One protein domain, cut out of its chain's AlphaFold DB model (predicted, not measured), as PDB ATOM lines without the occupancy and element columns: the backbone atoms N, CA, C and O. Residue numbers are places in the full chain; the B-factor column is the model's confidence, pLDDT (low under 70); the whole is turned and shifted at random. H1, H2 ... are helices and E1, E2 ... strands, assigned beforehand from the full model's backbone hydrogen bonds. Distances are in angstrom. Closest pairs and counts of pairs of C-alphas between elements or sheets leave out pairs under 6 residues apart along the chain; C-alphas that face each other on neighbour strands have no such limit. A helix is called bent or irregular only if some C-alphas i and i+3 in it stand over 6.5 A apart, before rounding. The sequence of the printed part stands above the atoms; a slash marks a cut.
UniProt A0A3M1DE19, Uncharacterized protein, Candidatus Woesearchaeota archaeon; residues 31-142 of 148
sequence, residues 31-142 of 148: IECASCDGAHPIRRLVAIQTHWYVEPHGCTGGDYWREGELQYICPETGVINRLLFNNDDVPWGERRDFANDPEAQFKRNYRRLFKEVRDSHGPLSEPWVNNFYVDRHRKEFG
ATOM      1  N   ILE A  31     221.252  44.409  -2.813       97.81
ATOM      2  CA  ILE A  31     221.954  44.492  -1.530       97.81
ATOM      3  C   ILE A  31     220.934  45.008  -0.515       97.81
ATOM      4  O   ILE A  31     220.273  46.016  -0.782       97.81
ATOM      5  N   GLU A  32     220.768  44.304   0.604       98.12
ATOM      6  CA  GLU A  32     219.948  44.795   1.717       98.12
ATOM      7  C   GLU A  32     220.613  45.993   2.375       98.12
ATOM      8  O   GLU A  32     221.831  46.019   2.561       98.12
ATOM      9  N   CYS A  33     219.811  46.992   2.717       97.69
ATOM     10  CA  CYS A  33     220.265  48.162   3.432       97.69
ATOM     11  C   CYS A  33     220.351  47.890   4.933       97.69
ATOM     12  O   CYS A  33     219.508  47.216   5.504       97.69
ATOM     13  N   ALA A  34     221.385  48.422   5.581       97.19
ATOM     14  CA  ALA A  34     221.517  48.369   7.033       97.19
ATOM     15  C   ALA A  34     220.871  49.585   7.725       97.19
ATOM     16  O   ALA A  34     220.825  49.630   8.951       97.19
ATOM     17  N   SER A  35     220.399  50.581   6.961       96.56
ATOM     18  CA  SER A  35     219.715  51.773   7.485       96.56
ATOM     19  C   SER A  35     218.207  51.800   7.217       96.56
ATOM     20  O   SER A  35     217.512  52.624   7.807       96.56
ATOM     21  N   CYS A  36     217.691  50.926   6.350       95.56
ATOM     22  CA  CYS A  36     216.259  50.705   6.141       95.56
ATOM     23  C   CYS A  36     215.986  49.218   5.885       95.56
ATOM     24  O   CYS A  36     216.906  48.480   5.553       95.56
ATOM     25  N   ASP A  37     214.723  48.794   5.947       91.19
ATOM     26  CA  ASP A  37     214.320  47.403   5.662       91.19
ATOM     27  C   ASP A  37     214.301  47.070   4.151       91.19
ATOM     28  O   ASP A  37     213.810  46.026   3.714       91.19
ATOM     29  N   GLY A  38     214.802  47.985   3.316       94.62
ATOM     30  CA  GLY A  38     214.806  47.879   1.867       94.62
ATOM     31  C   GLY A  38     215.987  47.080   1.314       94.62
ATOM     32  O   GLY A  38     217.104  47.103   1.827       94.62
ATOM     33  N   ALA A  39     215.761  46.432   0.172       97.50
ATOM     34  CA  ALA A  39     216.826  45.897  -0.671       97.50
ATOM     35  C   ALA A  39     216.902  46.695  -1.976       97.50
ATOM     36  O   ALA A  39     215.881  46.969  -2.614       97.50
ATOM     37  N   HIS A  40     218.104  47.042  -2.424       97.62
ATOM     38  CA  HIS A  40     218.276  47.907  -3.590       97.62
ATOM     39  C   HIS A  40     219.125  47.234  -4.664       97.62
ATOM     40  O   HIS A  40     220.162  46.653  -4.345       97.62
ATOM     41  N   PRO A  41     218.717  47.289  -5.946       97.69
ATOM     42  CA  PRO A  41     219.530  46.749  -7.022       97.69
ATOM     43  C   PRO A  41     220.791  47.599  -7.222       97.69
ATOM     44  O   PRO A  41     220.691  48.826  -7.276       97.69
ATOM     45  N   ILE A  42     221.947  46.955  -7.407       98.00
ATOM     46  CA  ILE A  42     223.264  47.611  -7.525       98.00
ATOM     47  C   ILE A  42     223.246  48.739  -8.563       98.00
ATOM     48  O   ILE A  42     223.637  49.862  -8.260       98.00
ATOM     49  N   ARG A  43     222.662  48.499  -9.742       98.12
ATOM     50  CA  ARG A  43     222.543  49.494 -10.828       98.12
ATOM     51  C   ARG A  43     221.776  50.773 -10.489       98.12
ATOM     52  O   ARG A  43     221.717  51.674 -11.318       98.12
ATOM     53  N   ARG A  44     221.084  50.830  -9.348       97.44
ATOM     54  CA  ARG A  44     220.357  52.024  -8.886       97.44
ATOM     55  C   ARG A  44     221.073  52.756  -7.754       97.44
ATOM     56  O   ARG A  44     220.674  53.872  -7.440       97.44
ATOM     57  N   LEU A  45     222.091  52.146  -7.159       98.25
ATOM     58  CA  LEU A  45     222.834  52.705  -6.039       98.25
ATOM     59  C   LEU A  45     223.945  53.631  -6.538       98.25
ATOM     60  O   LEU A  45     224.605  53.334  -7.534       98.25
ATOM     61  N   VAL A  46     224.155  54.736  -5.825       98.31
ATOM     62  CA  VAL A  46     225.349  55.577  -5.970       98.31
ATOM     63  C   VAL A  46     226.397  55.029  -5.012       98.31
ATOM     64  O   VAL A  46     226.152  54.979  -3.805       98.31
ATOM     65  N   ALA A  47     227.532  54.592  -5.549       98.00
ATOM     66  CA  ALA A  47     228.666  54.145  -4.760       98.00
ATOM     67  C   ALA A  47     229.593  55.309  -4.413       98.00
ATOM     68  O   ALA A  47     229.724  56.270  -5.172       98.00
ATOM     69  N   ILE A  48     230.276  55.175  -3.282       97.94
ATOM     70  CA  ILE A  48     231.375  56.038  -2.868       97.94
ATOM     71  C   ILE A  48     232.616  55.160  -2.742       97.94
ATOM     72  O   ILE A  48     232.615  54.191  -1.983       97.94
ATOM     73  N   GLN A  49     233.664  55.491  -3.486       97.44
ATOM     74  CA  GLN A  49     234.986  54.897  -3.354       97.44
ATOM     75  C   GLN A  49     235.841  55.844  -2.509       97.44
ATOM     76  O   GLN A  49     236.232  56.926  -2.947       97.44
ATOM     77  N   THR A  50     236.098  55.463  -1.261       96.56
ATOM     78  CA  THR A  50     236.972  56.257  -0.385       96.56
ATOM     79  C   THR A  50     238.433  56.112  -0.792       96.56
ATOM     80  O   THR A  50     238.809  55.116  -1.415       96.56
ATOM     81  N   HIS A  51     239.247  57.097  -0.432       96.00
ATOM     82  CA  HIS A  51     240.690  57.101  -0.616       96.00
ATOM     83  C   HIS A  51     241.369  57.608   0.653       96.00
ATOM     84  O   HIS A  51     240.857  58.510   1.317       96.00
ATOM     85  N   TRP A  52     242.542  57.061   0.969       93.19
ATOM     86  CA  TRP A  52     243.420  57.620   1.996       93.19
ATOM     87  C   TRP A  52     244.762  58.022   1.396       93.19
ATOM     88  O   TRP A  52     245.283  57.377   0.480       93.19
ATOM     89  N   TYR A  53     245.305  59.108   1.931       93.06
ATOM     90  CA  TYR A  53     246.601  59.626   1.539       93.06
ATOM     91  C   TYR A  53     247.710  58.759   2.129       93.06
ATOM     92  O   TYR A  53     247.678  58.403   3.310       93.06
ATOM     93  N   VAL A  54     248.687  58.415   1.299       92.25
ATOM     94  CA  VAL A  54     249.947  57.821   1.726       92.25
ATOM     95  C   VAL A  54     251.026  58.864   1.515       92.25
ATOM     96  O   VAL A  54     251.344  59.226   0.382       92.25
ATOM     97  N   GLU A  55     251.563  59.344   2.633       91.25
ATOM     98  CA  GLU A  55     252.651  60.309   2.651       91.25
ATOM     99  C   GLU A  55     253.944  59.699   2.072       91.25
ATOM    100  O   GLU A  55     254.116  58.468   2.063       91.25
ATOM    101  N   PRO A  56     254.859  60.534   1.556       92.81
ATOM    102  CA  PRO A  56     256.101  60.043   0.985       92.81
ATOM    103  C   PRO A  56     256.959  59.391   2.076       92.81
ATOM    104  O   PRO A  56     256.997  59.843   3.219       92.81
ATOM    105  N   HIS A  57     257.680  58.327   1.722       85.56
ATOM    106  CA  HIS A  57     258.599  57.647   2.636       85.56
ATOM    107  C   HIS A  57     259.976  57.480   1.991       85.56
ATOM    108  O   HIS A  57     260.116  57.013   0.858       85.56
ATOM    109  N   GLY A  58     261.016  57.850   2.742       84.00
ATOM    110  CA  GLY A  58     262.400  57.832   2.270       84.00
ATOM    111  C   GLY A  58     262.708  58.916   1.229       84.00
ATOM    112  O   GLY A  58     261.972  59.883   1.072       84.00
ATOM    113  N   CYS A  59     263.833  58.766   0.526       81.50
ATOM    114  CA  CYS A  59     264.318  59.760  -0.440       81.50
ATOM    115  C   CYS A  59     263.760  59.584  -1.865       81.50
ATOM    116  O   CYS A  59     264.050  60.404  -2.729       81.50
ATOM    117  N   THR A  60     263.014  58.506  -2.134       83.00
ATOM    118  CA  THR A  60     262.556  58.135  -3.488       83.00
ATOM    119  C   THR A  60     261.068  57.795  -3.583       83.00
ATOM    120  O   THR A  60     260.550  57.690  -4.695       83.00
ATOM    121  N   GLY A  61     260.362  57.622  -2.462       82.81
ATOM    122  CA  GLY A  61     258.923  57.369  -2.459       82.81
ATOM    123  C   GLY A  61     258.139  58.676  -2.526       82.81
ATOM    124  O   GLY A  61     258.194  59.451  -1.579       82.81
ATOM    125  N   GLY A  62     257.418  58.915  -3.625       89.06
ATOM    126  CA  GLY A  62     256.453  60.015  -3.733       89.06
ATOM    127  C   GLY A  62     255.177  59.759  -2.928       89.06
ATOM    128  O   GLY A  62     254.969  58.663  -2.400       89.06
ATOM    129  N   ASP A  63     254.321  60.772  -2.852       91.00
ATOM    130  CA  ASP A  63     253.004  60.665  -2.247       91.00
ATOM    131  C   ASP A  63     251.948  60.170  -3.235       91.00
ATOM    132  O   ASP A  63     252.071  60.321  -4.451       91.00
ATOM    133  N   TYR A  64     250.916  59.508  -2.719       92.25
ATOM    134  CA  TYR A  64     249.837  58.984  -3.552       92.25
ATOM    135  C   TYR A  64     248.597  58.650  -2.727       92.25
ATOM    136  O   TYR A  64     248.646  58.464  -1.512       92.25
ATOM    137  N   TRP A  65     247.464  58.534  -3.410       92.62
ATOM    138  CA  TRP A  65     246.204  58.102  -2.818       92.62
ATOM    139  C   TRP A  65     245.996  56.612  -3.062       92.62
ATOM    140  O   TRP A  65     246.197  56.118  -4.173       92.62
ATOM    141  N   ARG A  66     245.594  55.881  -2.022       92.50
ATOM    142  CA  ARG A  66     245.187  54.477  -2.135       92.50
ATOM    143  C   ARG A  66     243.674  54.369  -2.042       92.50
ATOM    144  O   ARG A  66     243.060  55.031  -1.208       92.50
ATOM    145  N   GLU A  67     243.098  53.510  -2.878       94.00
ATOM    146  CA  GLU A  67     241.685  53.143  -2.791       94.00
ATOM    147  C   GLU A  67     241.396  52.459  -1.453       94.00
ATOM    148  O   GLU A  67     242.054  51.482  -1.087       94.00
ATOM    149  N   GLY A  68     240.373  52.952  -0.762       93.31
ATOM    150  CA  GLY A  68     239.833  52.360   0.446       93.31
ATOM    151  C   GLY A  68     238.497  51.685   0.273       93.31
ATOM    152  O   GLY A  68     238.254  51.047  -0.746       93.31
ATOM    153  N   GLU A  69     237.653  51.756   1.293       94.12
ATOM    154  CA  GLU A  69     236.369  51.061   1.335       94.12
ATOM    155  C   GLU A  69     235.439  51.519   0.210       94.12
ATOM    156  O   GLU A  69     235.385  52.709  -0.130       94.12
ATOM    157  N   LEU A  70     234.665  50.564  -0.309       97.44
ATOM    158  CA  LEU A  70     233.527  50.840  -1.174       97.44
ATOM    159  C   LEU A  70     232.266  50.961  -0.312       97.44
ATOM    160  O   LEU A  70     231.975  50.113   0.529       97.44
ATOM    161  N   GLN A  71     231.502  52.017  -0.531       97.69
ATOM    162  CA  GLN A  71     230.296  52.331   0.227       97.69
ATOM    163  C   GLN A  71     229.167  52.650  -0.752       97.69
ATOM    164  O   GLN A  71     229.417  52.852  -1.940       97.69
ATOM    165  N   TYR A  72     227.923  52.712  -0.288       97.94
ATOM    166  CA  TYR A  72     226.824  53.208  -1.116       97.94
ATOM    167  C   TYR A  72     225.836  54.057  -0.327       97.94
ATOM    168  O   TYR A  72     225.635  53.855   0.868       97.94
ATOM    169  N   ILE A  73     225.183  54.990  -1.011       97.81
ATOM    170  CA  ILE A  73     224.156  55.846  -0.414       97.81
ATOM    171  C   ILE A  73     222.808  55.129  -0.507       97.81
ATOM    172  O   ILE A  73     222.375  54.759  -1.604       97.81
ATOM    173  N   CYS A  74     222.135  54.928   0.629       97.38
ATOM    174  CA  CYS A  74     220.765  54.425   0.634       97.38
ATOM    175  C   CYS A  74     219.846  55.430  -0.089       97.38
ATOM    176  O   CYS A  74     219.783  56.588   0.324       97.38
ATOM    177  N   PRO A  75     219.102  55.023  -1.133       96.19
ATOM    178  CA  PRO A  75     218.246  55.938  -1.886       96.19
ATOM    179  C   PRO A  75     217.016  56.414  -1.099       96.19
ATOM    180  O   PRO A  75     216.400  57.396  -1.495       96.19
ATOM    181  N   GLU A  76     216.643  55.720  -0.020       95.94
ATOM    182  CA  GLU A  76     215.475  56.051   0.807       95.94
ATOM    183  C   GLU A  76     215.842  56.949   1.990       95.94
ATOM    184  O   GLU A  76     215.127  57.898   2.292       95.94
ATOM    185  N   THR A  77     216.964  56.658   2.653       95.56
ATOM    186  CA  THR A  77     217.355  57.332   3.903       95.56
ATOM    187  C   THR A  77     218.502  58.325   3.729       95.56
ATOM    188  O   THR A  77     218.763  59.111   4.633       95.56
ATOM    189  N   GLY A  78     219.230  58.278   2.609       96.00
ATOM    190  CA  GLY A  78     220.457  59.055   2.401       96.00
ATOM    191  C   GLY A  78     221.658  58.582   3.233       96.00
ATOM    192  O   GLY A  78     222.762  59.079   3.039       96.00
ATOM    193  N   VAL A  79     221.472  57.606   4.127       97.62
ATOM    194  CA  VAL A  79     222.528  57.076   4.997       97.62
ATOM    195  C   VAL A  79     223.527  56.254   4.187       97.62
ATOM    196  O   VAL A  79     223.162  55.433   3.336       97.62
ATOM    197  N   ILE A  80     224.804  56.447   4.491       98.00
ATOM    198  CA  ILE A  80     225.906  55.746   3.846       98.00
ATOM    199  C   ILE A  80     226.043  54.339   4.427       98.00
ATOM    200  O   ILE A  80     226.207  54.142   5.626       98.00
ATOM    201  N   ASN A  81     225.995  53.334   3.565       98.38
ATOM    202  CA  ASN A  81     226.211  51.939   3.912       98.38
ATOM    203  C   ASN A  81     227.652  51.560   3.563       98.38
ATOM    204  O   ASN A  81     228.005  51.447   2.386       98.38
ATOM    205  N   ARG A  82     228.479  51.351   4.588       97.75
ATOM    206  CA  ARG A  82     229.858  50.873   4.445       97.75
ATOM    207  C   ARG A  82     229.845  49.373   4.197       97.75
ATOM    208  O   ARG A  82     229.400  48.628   5.068       97.75
ATOM    209  N   LEU A  83     230.294  48.925   3.025       97.88
ATOM    210  CA  LEU A  83     230.364  47.496   2.722       97.88
ATOM    211  C   LEU A  83     231.590  46.909   3.414       97.88
ATOM    212  O   LEU A  83     232.718  47.190   3.018       97.88
ATOM    213  N   LEU A  84     231.363  46.110   4.453       96.94
ATOM    214  CA  LEU A  84     232.433  45.502   5.235       96.94
ATOM    215  C   LEU A  84     232.569  44.020   4.917       96.94
ATOM    216  O   LEU A  84     231.566  43.327   4.741       96.94
ATOM    217  N   PHE A  85     233.814  43.546   4.895       96.00
ATOM    218  CA  PHE A  85     234.175  42.171   4.572       96.00
ATOM    219  C   PHE A  85     235.087  41.591   5.657       96.00
ATOM    220  O   PHE A  85     236.178  42.102   5.906       96.00
ATOM    221  N   ASN A  86     234.648  40.516   6.312       93.19
ATOM    222  CA  ASN A  86     235.365  39.937   7.449       93.19
ATOM    223  C   ASN A  86     236.200  38.730   7.025       93.19
ATOM    224  O   ASN A  86     235.650  37.658   6.813       93.19
ATOM    225  N   ASN A  87     237.522  38.867   6.972       91.00
ATOM    226  CA  ASN A  87     238.452  37.773   6.649       91.00
ATOM    227  C   ASN A  87     239.157  37.200   7.885       91.00
ATOM    228  O   ASN A  87     240.353  36.909   7.863       91.00
ATOM    229  N   ASP A  88     238.444  37.105   8.999       91.19
ATOM    230  CA  ASP A  88     238.971  36.566  10.251       91.19
ATOM    231  C   ASP A  88     239.405  35.096  10.140       91.19
ATOM    232  O   ASP A  88     240.364  34.695  10.795       91.19
ATOM    233  N   ASP A  89     238.777  34.353   9.233       91.88
ATOM    234  CA  ASP A  89     239.026  32.952   8.894       91.88
ATOM    235  C   ASP A  89     240.291  32.703   8.045       91.88
ATOM    236  O   ASP A  89     240.696  31.556   7.842       91.88
ATOM    237  N   VAL A  90     240.947  33.761   7.557       93.06
ATOM    238  CA  VAL A  90     242.171  33.675   6.744       93.06
ATOM    239  C   VAL A  90     243.384  34.139   7.567       93.06
ATOM    240  O   VAL A  90     243.313  35.201   8.206       93.06
ATOM    241  N   PRO A  91     244.523  33.414   7.549       94.25
ATOM    242  CA  PRO A  91     245.762  33.864   8.187       94.25
ATOM    243  C   PRO A  91     246.170  35.262   7.718       94.25
ATOM    244  O   PRO A  91     246.106  35.564   6.531       94.25
ATOM    245  N   TRP A  92     246.621  36.122   8.637       91.19
ATOM    246  CA  TRP A  92     246.869  37.544   8.348       91.19
ATOM    247  C   TRP A  92     247.760  37.784   7.115       91.19
ATOM    248  O   TRP A  92     247.461  38.668   6.315       91.19
ATOM    249  N   GLY A  93     248.803  36.966   6.928       93.62
ATOM    250  CA  GLY A  93     249.719  37.069   5.785       93.62
ATOM    251  C   GLY A  93     249.093  36.734   4.426       93.62
ATOM    252  O   GLY A  93     249.546  37.260   3.418       93.62
ATOM    253  N   GLU A  94     248.028  35.928   4.400       94.06
ATOM    254  CA  GLU A  94     247.324  35.494   3.181       94.06
ATOM    255  C   GLU A  94     246.149  36.414   2.814       94.06
ATOM    256  O   GLU A  94     245.600  36.321   1.717       94.06
ATOM    257  N   ARG A  95     245.727  37.312   3.718       91.94
ATOM    258  CA  ARG A  95     244.532  38.158   3.518       91.94
ATOM    259  C   ARG A  95     244.654  39.132   2.351       91.94
ATOM    260  O   ARG A  95     243.635  39.597   1.862       91.94
ATOM    261  N   ARG A  96     245.885  39.467   1.949       88.38
ATOM    262  CA  ARG A  96     246.164  40.366   0.818       88.38
ATOM    263  C   ARG A  96     246.140  39.647  -0.530       88.38
ATOM    264  O   ARG A  96     246.138  40.315  -1.562       88.38
ATOM    265  N   ASP A  97     246.138  38.317  -0.536       94.75
ATOM    266  CA  ASP A  97     246.043  37.563  -1.777       94.75
ATOM    267  C   ASP A  97     244.643  37.727  -2.351       94.75
ATOM    268  O   ASP A  97     243.650  37.458  -1.679       94.75
ATOM    269  N   PHE A  98     244.549  38.103  -3.627       94.94
ATOM    270  CA  PHE A  98     243.262  38.331  -4.289       94.94
ATOM    271  C   PHE A  98     242.315  37.122  -4.190       94.94
ATOM    272  O   PHE A  98     241.099  37.285  -4.154       94.94
ATOM    273  N   ALA A  99     242.857  35.902  -4.125       95.19
ATOM    274  CA  ALA A  99     242.074  34.682  -3.938       95.19
ATOM    275  C   ALA A  99     241.348  34.634  -2.580       95.19
ATOM    276  O   ALA A  99     240.288  34.024  -2.493       95.19
ATOM    277  N   ASN A 100     241.883  35.309  -1.560       95.56
ATOM    278  CA  ASN A 100     241.344  35.387  -0.206       95.56
ATOM    279  C   ASN A 100     240.726  36.761   0.121       95.56
ATOM    280  O   ASN A 100     240.258  36.948   1.237       95.56
ATOM    281  N   ASP A 101     240.720  37.722  -0.809       95.56
ATOM    282  CA  ASP A 101     240.240  39.092  -0.587       95.56
ATOM    283  C   ASP A 101     238.862  39.323  -1.253       95.56
ATOM    284  O   ASP A 101     238.781  39.703  -2.429       95.56
ATOM    285  N   PRO A 102     237.746  39.092  -0.535       96.62
ATOM    286  CA  PRO A 102     236.403  39.281  -1.064       96.62
ATOM    287  C   PRO A 102     236.082  40.758  -1.322       96.62
ATOM    288  O   PRO A 102     235.253  41.038  -2.187       96.62
ATOM    289  N   GLU A 103     236.728  41.704  -0.630       96.44
ATOM    290  CA  GLU A 103     236.517  43.133  -0.866       96.44
ATOM    291  C   GLU A 103     237.113  43.530  -2.220       96.44
ATOM    292  O   GLU A 103     236.427  44.134  -3.052       96.44
ATOM    293  N   ALA A 104     238.359  43.131  -2.490       96.00
ATOM    294  CA  ALA A 104     238.996  43.353  -3.785       96.00
ATOM    295  C   ALA A 104     238.240  42.646  -4.920       96.00
ATOM    296  O   ALA A 104     238.032  43.229  -5.990       96.00
ATOM    297  N   GLN A 105     237.775  41.412  -4.692       97.25
ATOM    298  CA  GLN A 105     236.931  40.690  -5.648       97.25
ATOM    299  C   GLN A 105     235.619  41.436  -5.917       97.25
ATOM    300  O   GLN A 105     235.225  41.595  -7.076       97.25
ATOM    301  N   PHE A 106     234.955  41.940  -4.873       97.62
ATOM    302  CA  PHE A 106     233.711  42.685  -5.024       97.62
ATOM    303  C   PHE A 106     233.932  43.989  -5.794       97.62
ATOM    304  O   PHE A 106     233.217  44.246  -6.764       97.62
ATOM    305  N   LYS A 107     234.959  44.776  -5.451       96.94
ATOM    306  CA  LYS A 107     235.314  46.002  -6.186       96.94
ATOM    307  C   LYS A 107     235.573  45.712  -7.664       96.94
ATOM    308  O   LYS A 107     234.982  46.365  -8.523       96.94
ATOM    309  N   ARG A 108     236.368  44.683  -7.979       96.12
ATOM    310  CA  ARG A 108     236.663  44.288  -9.367       96.12
ATOM    311  C   ARG A 108     235.402  43.916 -10.151       96.12
ATOM    312  O   ARG A 108     235.262  44.307 -11.309       96.12
ATOM    313  N   ASN A 109     234.500  43.163  -9.527       96.19
ATOM    314  CA  ASN A 109     233.349  42.576 -10.208       96.19
ATOM    315  C   ASN A 109     232.127  43.505 -10.257       96.19
ATOM    316  O   ASN A 109     231.327  43.396 -11.185       96.19
ATOM    317  N   TYR A 110     231.967  44.403  -9.279       97.88
ATOM    318  CA  TYR A 110     230.724  45.154  -9.073       97.88
ATOM    319  C   TYR A 110     230.871  46.673  -9.098       97.88
ATOM    320  O   TYR A 110     229.876  47.330  -9.389       97.88
ATOM    321  N   ARG A 111     232.057  47.259  -8.858       97.06
ATOM    322  CA  ARG A 111     232.214  48.728  -8.737       97.06
ATOM    323  C   ARG A 111     231.628  49.482  -9.932       97.06
ATOM    324  O   ARG A 111     230.849  50.408  -9.757       97.06
ATOM    325  N   ARG A 112     231.936  49.039 -11.152       97.06
ATOM    326  CA  ARG A 112     231.434  49.664 -12.393       97.06
ATOM    327  C   ARG A 112     229.955  49.396 -12.696       97.06
ATOM    328  O   ARG A 112     229.444  49.911 -13.680       97.06
ATOM    329  N   LEU A 113     229.298  48.535 -11.917       98.06
ATOM    330  CA  LEU A 113     227.893  48.167 -12.109       98.06
ATOM    331  C   LEU A 113     226.940  49.048 -11.294       98.06
ATOM    332  O   LEU A 113     225.727  48.948 -11.482       98.06
ATOM    333  N   PHE A 114     227.463  49.877 -10.385       98.31
ATOM    334  CA  PHE A 114     226.688  50.903  -9.690       98.31
ATOM    335  C   PHE A 114     226.196  51.970 -10.674       98.31
ATOM    336  O   PHE A 114     226.752  52.131 -11.761       98.31
ATOM    337  N   LYS A 115     225.146  52.709 -10.297       98.00
ATOM    338  CA  LYS A 115     224.611  53.809 -11.119       98.00
ATOM    339  C   LYS A 115     225.688  54.858 -11.409       98.00
ATOM    340  O   LYS A 115     225.751  55.404 -12.504       98.00
ATOM    341  N   GLU A 116     226.475  55.157 -10.384       97.88
ATOM    342  CA  GLU A 116     227.529  56.163 -10.348       97.88
ATOM    343  C   GLU A 116     228.532  55.739  -9.268       97.88
ATOM    344  O   GLU A 116     228.128  55.141  -8.265       97.88
ATOM    345  N   VAL A 117     229.817  56.047  -9.458       97.75
ATOM    346  CA  VAL A 117     230.869  55.871  -8.447       97.75
ATOM    347  C   VAL A 117     231.496  57.236  -8.193       97.75
ATOM    348  O   VAL A 117     231.990  57.859  -9.129       97.75
ATOM    349  N   ARG A 118     231.444  57.701  -6.945       96.94
ATOM    350  CA  ARG A 118     232.028  58.973  -6.507       96.94
ATOM    351  C   ARG A 118     233.282  58.719  -5.694       96.94
ATOM    352  O   ARG A 118     233.225  57.985  -4.710       96.94
ATOM    353  N   ASP A 119     234.377  59.364  -6.053       96.50
ATOM    354  CA  ASP A 119     235.602  59.283  -5.268       96.50
ATOM    355  C   ASP A 119     235.555  60.275  -4.101       96.50
ATOM    356  O   ASP A 119     235.249  61.454  -4.285       96.50
ATOM    357  N   SER A 120     235.871  59.807  -2.892       95.62
ATOM    358  CA  SER A 120     236.014  60.656  -1.704       95.62
ATOM    359  C   SER A 120     237.440  60.595  -1.170       95.62
ATOM    360  O   SER A 120     237.944  59.511  -0.888       95.62
ATOM    361  N   HIS A 121     238.069  61.760  -1.008       92.25
ATOM    362  CA  HIS A 121     239.452  61.922  -0.535       92.25
ATOM    363  C   HIS A 121     239.520  62.470   0.903       92.25
ATOM    364  O   HIS A 121     240.568  62.916   1.364       92.25
ATOM    365  N   GLY A 122     238.394  62.472   1.620       85.31
ATOM    366  CA  GLY A 122     238.288  63.015   2.970       85.31
ATOM    367  C   GLY A 122     237.190  62.334   3.786       85.31
ATOM    368  O   GLY A 122     236.488  61.454   3.274       85.31
ATOM    369  N   PRO A 123     237.039  62.717   5.065       80.12
ATOM    370  CA  PRO A 123     235.973  62.192   5.902       80.12
ATOM    371  C   PRO A 123     234.614  62.568   5.309       80.12
ATOM    372  O   PRO A 123     234.385  63.710   4.912       80.12
ATOM    373  N   LEU A 124     233.715  61.591   5.265       83.00
ATOM    374  CA  LEU A 124     232.321  61.816   4.907       83.00
ATOM    375  C   LEU A 124     231.613  62.422   6.122       83.00
ATOM    376  O   LEU A 124     231.842  61.999   7.257       83.00
ATOM    377  N   SER A 125     230.799  63.446   5.882       83.38
ATOM    378  CA  SER A 125     230.076  64.170   6.938       83.38
ATOM    379  C   SER A 125     228.694  63.573   7.216       83.38
ATOM    380  O   SER A 125     228.051  63.882   8.217       83.38
ATOM    381  N   GLU A 126     228.239  62.708   6.316       88.44
ATOM    382  CA  GLU A 126     226.933  62.084   6.327       88.44
ATOM    383  C   GLU A 126     226.857  60.938   7.352       88.44
ATOM    384  O   GLU A 126     227.851  60.246   7.605       88.44
ATOM    385  N   PRO A 127     225.665  60.672   7.920       94.44
ATOM    386  CA  PRO A 127     225.445  59.497   8.751       94.44
ATOM    387  C   PRO A 127     225.792  58.209   8.002       94.44
ATOM    388  O   PRO A 127     225.467  58.055   6.819       94.44
ATOM    389  N   TRP A 128     226.395  57.254   8.710       96.44
ATOM    390  CA  TRP A 128     226.802  55.977   8.136       96.44
ATOM    391  C   TRP A 128     226.449  54.784   9.025       96.44
ATOM    392  O   TRP A 128     226.333  54.893  10.245       96.44
ATOM    393  N   VAL A 129     226.301  53.624   8.387       97.56
ATOM    394  CA  VAL A 129     226.076  52.317   9.010       97.56
ATOM    395  C   VAL A 129     227.001  51.274   8.395       97.56
ATOM    396  O   VAL A 129     227.373  51.356   7.222       97.56
ATOM    397  N   ASN A 130     227.356  50.264   9.183       97.88
ATOM    398  CA  ASN A 130     228.118  49.117   8.707       97.88
ATOM    399  C   ASN A 130     227.180  48.088   8.076       97.88
ATOM    400  O   ASN A 130     226.215  47.654   8.703       97.88
ATOM    401  N   ASN A 131     227.488  47.668   6.856       98.25
ATOM    402  CA  ASN A 131     226.695  46.718   6.098       98.25
ATOM    403  C   ASN A 131     227.525  45.470   5.765       98.25
ATOM    404  O   ASN A 131     228.440  45.504   4.945       98.25
ATOM    405  N   PHE A 132     227.157  44.356   6.397       97.69
ATOM    406  CA  PHE A 132     227.776  43.040   6.204       97.69
ATOM    407  C   PHE A 132     226.966  42.135   5.263       97.69
ATOM    408  O   PHE A 132     227.223  40.936   5.192       97.69
ATOM    409  N   TYR A 133     225.949  42.651   4.563       98.06
ATOM    410  CA  TYR A 133     225.073  41.820   3.733       98.06
ATOM    411  C   TYR A 133     225.858  41.056   2.664       98.06
ATOM    412  O   TYR A 133     225.717  39.840   2.557       98.06
ATOM    413  N   VAL A 134     226.721  41.748   1.915       97.75
ATOM    414  CA  VAL A 134     227.539  41.125   0.860       97.75
ATOM    415  C   VAL A 134     228.481  40.071   1.452       97.75
ATOM    416  O   VAL A 134     228.613  38.985   0.893       97.75
ATOM    417  N   ASP A 135     229.070  40.351   2.614       97.62
ATOM    418  CA  ASP A 135     229.946  39.426   3.339       97.62
ATOM    419  C   ASP A 135     229.226  38.163   3.830       97.62
ATOM    420  O   ASP A 135     229.783  37.069   3.797       97.62
ATOM    421  N   ARG A 136     227.960  38.280   4.236       96.81
ATOM    422  CA  ARG A 136     227.140  37.119   4.620       96.81
ATOM    423  C   ARG A 136     226.648  36.308   3.419       96.81
ATOM    424  O   ARG A 136     226.311  35.141   3.581       96.81
ATOM    425  N   HIS A 137     226.653  36.894   2.221       97.31
ATOM    426  CA  HIS A 137     226.129  36.288   0.993       97.31
ATOM    427  C   HIS A 137     227.199  36.151  -0.104       97.31
ATOM    428  O   HIS A 137     226.881  36.170  -1.293       97.31
ATOM    429  N   ARG A 138     228.479  35.983   0.265       96.75
ATOM    430  CA  ARG A 138     229.623  35.943  -0.674       96.75
ATOM    431  C   ARG A 138     229.404  35.036  -1.882       96.75
ATOM    432  O   ARG A 138     229.659  35.453  -3.011       96.75
ATOM    433  N   LYS A 139     228.855  33.839  -1.663       96.25
ATOM    434  CA  LYS A 139     228.535  32.880  -2.726       96.25
ATOM    435  C   LYS A 139     227.586  33.455  -3.776       96.25
ATOM    436  O   LYS A 139     227.795  33.258  -4.971       96.25
ATOM    437  N   GLU A 140     226.563  34.196  -3.354       96.00
ATOM    438  CA  GLU A 140     225.627  34.838  -4.276       96.00
ATOM    439  C   GLU A 140     226.336  35.869  -5.142       96.00
ATOM    440  O   GLU A 140     226.063  35.964  -6.337       96.00
ATOM    441  N   PHE A 141     227.288  36.600  -4.570       97.06
ATOM    442  CA  PHE A 141     228.075  37.595  -5.287       97.06
ATOM    443  C   PHE A 141     229.264  36.997  -6.061       97.06
ATOM    444  O   PHE A 141     229.941  37.734  -6.779       97.06
ATOM    445  N   GLY A 142     229.482  35.679  -6.004       96.00
ATOM    446  CA  GLY A 142     230.616  35.021  -6.657       96.00
ATOM    447  C   GLY A 142     231.961  35.416  -6.044       96.00
ATOM    448  O   GLY A 142     232.932  35.596  -6.774       96.00
TER     449      GLY A 142
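AT A GLANCE: This is residues 31 to 142 of the 148 residues of an uncharacterized protein of Candidatus Woesearchaeota archaeon (UniProt A0A3M1DE19). A strongly twisted five-stranded sheet has the helix H1 across one face, and its long hairpin of E2 and E3 runs out to a turn near Cys 59, at one end of the longest axis. E1 and the first printed residues lie towards the other end, while the short helices H2 and H3 follow edge strand E6 and lie near the beginning of H1. The printed part has 112 residues, with named elements in the order E1 E2 E3 E4 H1 E5 E6 H2 H3, three helices and six strands; the sheet's order is E5 E2 E3 E4 E6, mixed. The class is mixed, helices and strands, though under half of the residues, 55 of 112, are in named elements. The whole is compact, with a radius of gyration of the C-alphas of 15.3 A, and elongated, spanning 51 by 32 by 22 A.

IN THESE COORDINATES: E1 is residues 39 to 41, beginning at C-alpha 39 (216.826, 45.897, -0.671). E2, residues 46 to 54, is 25.9 A long, and E3, residues 64 to 73, is 26.1 A long and bends by 58 degrees at residue 69. E4 is residues 80 to 83. H1, residues 102 to 113, is 16.5 A long and irregular, with C-alphas 109 and 112 7.7 A apart. E5, residues 116 to 120, is 12.9 A long, and E6 is residues 128 to 131. H2 is residues 133 to 136, and H3, residues 138 to 141, ends at C-alpha 141 (228.075, 37.595, -5.287).

HOW THE PARTS SIT: E2, E3 and E4 form a meander, each strand the antiparallel neighbour of the one before, in two hairpins. N 50 and O 69 are 3.1 A apart across E2 and E3, and N 81 and O 72 2.8 A across E3 and E4, both within hydrogen-bond range. The edge strands E5 and E6 are parallel to their neighbours: across E2 and E5, N 49 and O 118 are 2.8 A apart, and across E4 and E6, N 129 and O 80 are 2.8 A apart, both within hydrogen-bond range. E4, H1 and E5 form a split strand-helix-strand unit, two strands of one sheet that are not neighbours, with a helix between them along the chain and E2 and E3 between them in the sheet, and its crossover is right-handed. H1 is on the sheet, making two layers, at a height over the sheet of 9.9 A, over E2 and E3 and across the strands, at 70 degrees to E3 on the local plane. The closest C-alphas of H1 and E3 are those of Lys 107 and Leu 70, 7.2 A apart. H1 and H3 are close but not clearly touching, the closest C-alphas being those of Pro 102 and Arg 138, 7.6 A apart. E1 pairs with no named strand, but residues 31 to 32 pair antiparallel with its residues 39 to 40. In H1, 6 of 8 O i to N i+4 pairs are within hydrogen-bond range; H2 and H3 are too short for such a pair.

THE WHOLE: The C-alphas farthest apart, those of Asp 37 and Cys 59, are 51.9 A apart. The printed part has no cut, and the link from E4 to H1, residues 84 to 101, is long. The mean pLDDT of the printed part is 94.7, and no printed residue is under 70.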